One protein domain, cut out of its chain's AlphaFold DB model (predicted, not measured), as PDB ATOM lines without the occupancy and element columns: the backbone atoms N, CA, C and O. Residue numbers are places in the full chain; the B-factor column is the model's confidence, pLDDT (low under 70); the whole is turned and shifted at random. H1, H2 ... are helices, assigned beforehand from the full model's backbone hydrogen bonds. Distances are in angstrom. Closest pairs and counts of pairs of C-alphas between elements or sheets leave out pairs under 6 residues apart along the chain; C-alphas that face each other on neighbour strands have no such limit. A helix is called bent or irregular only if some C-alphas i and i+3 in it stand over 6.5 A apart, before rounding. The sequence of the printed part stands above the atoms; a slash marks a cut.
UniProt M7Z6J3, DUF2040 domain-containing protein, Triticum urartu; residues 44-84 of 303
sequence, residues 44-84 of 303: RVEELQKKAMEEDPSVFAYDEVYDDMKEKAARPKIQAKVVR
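Overview. This is residues 44 to 84 of the 303 residues of the protein "DUF2040 domain-containing protein" of Triticum urartu (UniProt M7Z6J3). The longer helix, H2, makes most of a thin rod and is bent partway along; a shorter helix, H1, comes before it in the chain, beyond a loop at the end of H2 where residue 62 lies, and is slanted to the rod's long axis. The two helices do not fold back on each other, and there is no packed core. The printed part has 41 residues, with two named helices in the order H1, H2 and no named strand; the class is all helix. The whole is extended, with a radius of gyration of the C-alphas of 17.2 A and spans of 56 by 14 by 7 A.

Arrangement. By its hydrogen bonds H2, residues 62 to 83, was assigned as one helix, but it is bent: C-alphas 73 and 76 are 6.6 A apart. Its arms are H2a, residues 62 to 73, and H2b, residues 76 to 83, and their lines stand at a tilt of 36 degrees, only just steep. H1, residues 44 to 55, is apart from H2a and also from H2b. The link from H1 to H2 is short, with 6 residues. In H1, H2a and H2b every O i to N i+4 pair is within hydrogen-bond range.

Along the chain. H2a runs 16.5 A from C-alpha 62 at (275.711, 267.551, 250.694) to C-alpha 73. Residues 74 and 75 belong to neither arm. H2b runs 10.4 A and ends at C-alpha 83, at (293.297, 287.037, 232.296). H1 runs 16.6 A from C-alpha 44 at (262.394, 254.378, 263.224) to C-alpha 55.

Size, cuts and confidence. The outline is a rod, and the two C-alphas farthest apart, those of Arg 44 and Arg 84, are 55.8 A apart. Residues 53 to 58, of which 53 to 55 belong to H1, stand free. Residues 61 to 84, of which 62 to 83 belong to H2, also stand free. The printed part has no cut. The mean pLDDT of the printed part is 85.9, and no printed residue is under 70.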
ATOM      1  N   ARG A  44     262.767 252.954 263.109       83.50
ATOM      2  CA  ARG A  44     262.394 254.378 263.224       83.50
ATOM      3  C   ARG A  44     263.328 255.295 262.436       83.50
ATOM      4  O   ARG A  44     262.882 256.292 261.881       83.50
ATOM      5  N   VAL A  45     264.622 254.982 262.401       84.81
ATOM      6  CA  VAL A  45     265.610 255.743 261.622       84.81
ATOM      7  C   VAL A  45     265.372 255.552 260.124       84.81
ATOM      8  O   VAL A  45     265.428 256.526 259.380       84.81
ATOM      9  N   GLU A  46     265.031 254.341 259.688       86.31
ATOM     10  CA  GLU A  46     264.683 254.045 258.295       86.31
ATOM     11  C   GLU A  46     263.380 254.723 257.859       86.31
ATOM     12  O   GLU A  46     263.300 255.233 256.744       86.31
ATOM     13  N   GLU A  47     262.361 254.761 258.720       87.56
ATOM     14  CA  GLU A  47     261.101 255.464 258.445       87.56
ATOM     15  C   GLU A  47     261.326 256.977 258.306       87.56
ATOM     16  O   GLU A  47     260.825 257.602 257.370       87.56
ATOM     17  N   LEU A  48     262.159 257.558 259.175       86.75
ATOM     18  CA  LEU A  48     262.571 258.958 259.077       86.75
ATOM     19  C   LEU A  48     263.416 259.229 257.824       86.75
ATOM     20  O   LEU A  48     263.240 260.265 257.190       86.75
ATOM     21  N   GLN A  49     264.299 258.304 257.441       85.38
ATOM     22  CA  GLN A  49     265.104 258.419 256.226       85.38
ATOM     23  C   GLN A  49     264.232 258.350 254.965       85.38
ATOM     24  O   GLN A  49     264.406 259.174 254.073       85.38
ATOM     25  N   LYS A  50     263.270 257.421 254.897       87.19
ATOM     26  CA  LYS A  50     262.321 257.305 253.776       87.19
ATOM     27  C   LYS A  50     261.456 258.549 253.649       87.19
ATOM     28  O   LYS A  50     261.343 259.090 252.557       87.19
ATOM     29  N   LYS A  51     260.936 259.051 254.770       88.62
ATOM     30  CA  LYS A  51     260.176 260.301 254.804       88.62
ATOM     31  C   LYS A  51     261.011 261.493 254.321       88.62
ATOM     32  O   LYS A  51     260.524 262.297 253.538       88.62
ATOM     33  N   ALA A  52     262.282 261.572 254.718       84.56
ATOM     34  CA  ALA A  52     263.192 262.611 254.239       84.56
ATOM     35  C   ALA A  52     263.505 262.485 252.732       84.56
ATOM     36  O   ALA A  52     263.585 263.497 252.046       84.56
ATOM     37  N   MET A  53     263.639 261.262 252.204       84.31
ATOM     38  CA  MET A  53     263.855 261.014 250.769       84.31
ATOM     39  C   MET A  53     262.605 261.277 249.911       84.31
ATOM     40  O   MET A  53     262.745 261.654 248.751       84.31
ATOM     41  N   GLU A  54     261.402 261.062 250.456       85.88
ATOM     42  CA  GLU A  54     260.122 261.391 249.805       85.88
ATOM     43  C   GLU A  54     259.885 262.903 249.726       85.88
ATOM     44  O   GLU A  54     259.309 263.383 248.749       85.88
ATOM     45  N   GLU A  55     260.323 263.650 250.743       86.56
ATOM     46  CA  GLU A  55     260.228 265.110 250.772       86.56
ATOM     47  C   GLU A  55     261.201 265.758 249.773       86.56
ATOM     48  O   GLU A  55     260.785 266.632 249.009       86.56
ATOM     49  N   ASP A  56     262.467 265.319 249.728       87.12
ATOM     50  CA  ASP A  56     263.430 265.752 248.709       87.12
ATOM     51  C   ASP A  56     264.536 264.688 248.478       87.12
ATOM     52  O   ASP A  56     265.289 264.341 249.397       87.12
ATOM     53  N   PRO A  57     264.697 264.170 247.243       87.25
ATOM     54  CA  PRO A  57     265.726 263.180 246.924       87.25
ATOM     55  C   PRO A  57     267.163 263.716 247.057       87.25
ATOM     56  O   PRO A  57     268.100 262.918 247.114       87.25
ATOM     57  N   SER A  58     267.362 265.038 247.129       85.94
ATOM     58  CA  SER A  58     268.674 265.682 247.287       85.94
ATOM     59  C   SER A  58     269.103 265.900 248.743       85.94
ATOM     60  O   SER A  58     270.206 266.388 248.987       85.94
ATOM     61  N   VAL A  59     268.297 265.485 249.731       86.62
ATOM     62  CA  VAL A  59     268.559 265.722 251.169       86.62
ATOM     63  C   VAL A  59     269.946 265.270 251.626       86.62
ATOM     64  O   VAL A  59     270.533 265.895 252.506       86.62
ATOM     65  N   PHE A  60     270.494 264.212 251.028       87.38
ATOM     66  CA  PHE A  60     271.813 263.681 251.381       87.38
ATOM     67  C   PHE A  60     272.933 264.084 250.407       87.38
ATOM     68  O   PHE A  60     274.086 263.718 250.631       87.38
ATOM     69  N   ALA A  61     272.635 264.874 249.371       89.62
ATOM     70  CA  ALA A  61     273.587 265.338 248.357       89.62
ATOM     71  C   ALA A  61     274.437 266.534 248.842       89.62
ATOM     72  O   ALA A  61     274.656 267.514 248.131       89.62
ATOM     73  N   TYR A  62     274.922 266.474 250.085       87.12
ATOM     74  CA  TYR A  62     275.711 267.551 250.694       87.12
ATOM     75  C   TYR A  62     277.037 267.805 249.971       87.12
ATOM     76  O   TYR A  62     277.481 268.952 249.904       87.12
ATOM     77  N   ASP A  63     277.654 266.749 249.440       91.81
ATOM     78  CA  ASP A  63     278.925 266.832 248.717       91.81
ATOM     79  C   ASP A  63     278.748 267.574 247.388       91.81
ATOM     80  O   ASP A  63     279.473 268.519 247.105       91.81
ATOM     81  N   GLU A  64     277.685 267.261 246.643       89.00
ATOM     82  CA  GLU A  64     277.382 267.895 245.355       89.00
ATOM     83  C   GLU A  64     277.143 269.403 245.502       89.00
ATOM     84  O   GLU A  64     277.694 270.201 244.746       89.00
ATOM     85  N   VAL A  65     276.378 269.823 246.518       90.44
ATOM     86  CA  VAL A  65     276.141 271.250 246.801       90.44
ATOM     87  C   VAL A  65     277.433 271.947 247.238       90.44
ATOM     88  O   VAL A  65     277.677 273.103 246.872       90.44
ATOM     89  N   TYR A  66     278.272 271.265 248.018       90.88
ATOM     90  CA  TYR A  66     279.547 271.806 248.476       90.88
ATOM     91  C   TYR A  66     280.546 271.974 247.328       90.88
ATOM     92  O   TYR A  66     281.166 273.039 247.210       90.88
ATOM     93  N   ASP A  67     280.659 270.971 246.463       91.06
ATOM     94  CA  ASP A  67     281.466 271.003 245.250       91.06
ATOM     95  C   ASP A  67     280.989 272.116 244.321       91.06
ATOM     96  O   ASP A  67     281.790 272.956 243.916       91.06
ATOM     97  N   ASP A  68     279.680 272.255 244.117       90.88
ATOM     98  CA  ASP A  68     279.082 273.354 243.360       90.88
ATOM     99  C   ASP A  68     279.457 274.732 243.923       90.88
ATOM    100  O   ASP A  68     279.796 275.662 243.181       90.88
ATOM    101  N   MET A  69     279.400 274.898 245.246       89.12
ATOM    102  CA  MET A  69     279.785 276.142 245.916       89.12
ATOM    103  C   MET A  69     281.284 276.422 245.769       89.12
ATOM    104  O   MET A  69     281.687 277.570 245.546       89.12
ATOM    105  N   LYS A  70     282.125 275.389 245.877       91.88
ATOM    106  CA  LYS A  70     283.577 275.503 245.712       91.88
ATOM    107  C   LYS A  70     283.963 275.800 244.279       91.88
ATOM    108  O   LYS A  70     284.784 276.691 244.062       91.88
ATOM    109  N   GLU A  71     283.342 275.139 243.316       89.06
ATOM    110  CA  GLU A  71     283.514 275.409 241.901       89.06
ATOM    111  C   GLU A  71     283.088 276.833 241.559       89.06
ATOM    112  O   GLU A  71     283.870 277.575 240.963       89.06
ATOM    113  N   LYS A  72     281.898 277.274 241.986       88.25
ATOM    114  CA  LYS A  72     281.417 278.650 241.765       88.25
ATOM    115  C   LYS A  72     282.343 279.688 242.409       88.25
ATOM    116  O   LYS A  72     282.572 280.742 241.822       88.25
ATOM    117  N   ALA A  73     282.948 279.383 243.560       87.94
ATOM    118  CA  ALA A  73     283.942 280.244 244.204       87.94
ATOM    119  C   ALA A  73     285.343 280.192 243.550       87.94
ATOM    120  O   ALA A  73     286.112 281.156 243.654       87.94
ATOM    121  N   ALA A  74     285.705 279.082 242.902       87.69
ATOM    122  CA  ALA A  74     287.001 278.876 242.257       87.69
ATOM    123  C   ALA A  74     287.033 279.386 240.807       87.69
ATOM    124  O   ALA A  74     288.025 279.997 240.410       87.69
ATOM    125  N   ARG A  75     285.947 279.219 240.043       83.62
ATOM    126  CA  ARG A  75     285.783 279.685 238.653       83.62
ATOM    127  C   ARG A  75     286.234 281.139 238.431       83.62
ATOM    128  O   ARG A  75     287.101 281.335 237.579       83.62
ATOM    129  N   PRO A  76     285.788 282.148 239.207       84.62
ATOM    130  CA  PRO A  76     286.235 283.527 239.004       84.62
ATOM    131  C   PRO A  76     287.721 283.718 239.333       84.62
ATOM    132  O   PRO A  76     288.402 284.501 238.678       84.62
ATOM    133  N   LYS A  77     288.270 282.977 240.306       83.75
ATOM    134  CA  LYS A  77     289.698 283.040 240.663       83.75
ATOM    135  C   LYS A  77     290.582 282.412 239.590       83.75
ATOM    136  O   LYS A  77     291.686 282.891 239.358       83.75
ATOM    137  N   ILE A  78     290.116 281.337 238.959       81.75
ATOM    138  CA  ILE A  78     290.806 280.681 237.845       81.75
ATOM    139  C   ILE A  78     290.761 281.599 236.621       81.75
ATOM    140  O   ILE A  78     291.807 281.885 236.048       81.75
ATOM    141  N   GLN A  79     289.595 282.157 236.292       80.25
ATOM    142  CA  GLN A  79     289.448 283.109 235.189       80.25
ATOM    143  C   GLN A  79     290.303 284.371 235.393       80.25
ATOM    144  O   GLN A  79     291.028 284.768 234.488       80.25
ATOM    145  N   ALA A  80     290.327 284.948 236.599       77.50
ATOM    146  CA  ALA A  80     291.164 286.110 236.908       77.50
ATOM    147  C   ALA A  80     292.673 285.822 236.794       77.50
ATOM    148  O   ALA A  80     293.442 286.716 236.450       77.50
ATOM    149  N   LYS A  81     293.117 284.588 237.068       78.19
ATOM    150  CA  LYS A  81     294.518 284.174 236.880       78.19
ATOM    151  C   LYS A  81     294.879 283.981 235.409       78.19
ATOM    152  O   LYS A  81     296.014 284.254 235.050       78.19
ATOM    153  N   VAL A  82     293.933 283.523 234.589       75.12
ATOM    154  CA  VAL A  82     294.128 283.365 233.139       75.12
ATOM    155  C   VAL A  82     294.179 284.728 232.448       75.12
ATOM    156  O   VAL A  82     295.041 284.943 231.611       75.12
ATOM    157  N   VAL A  83     293.313 285.667 232.843       76.25
ATOM    158  CA  VAL A  83     293.297 287.037 232.296       76.25
ATOM    159  C   VAL A  83     294.483 287.867 232.797       76.25
ATOM    160  O   VAL A  83     294.926 288.795 232.126       76.25
ATOM    161  N   ARG A  84     295.025 287.553 233.979       81.44
ATOM    162  CA  ARG A  84     296.227 288.209 234.499       81.44
ATOM    163  C   ARG A  84     297.463 287.661 233.794       81.44
ATOM    164  O   ARG A  84     298.210 286.850 234.342       81.44
TER     165      ARG A  84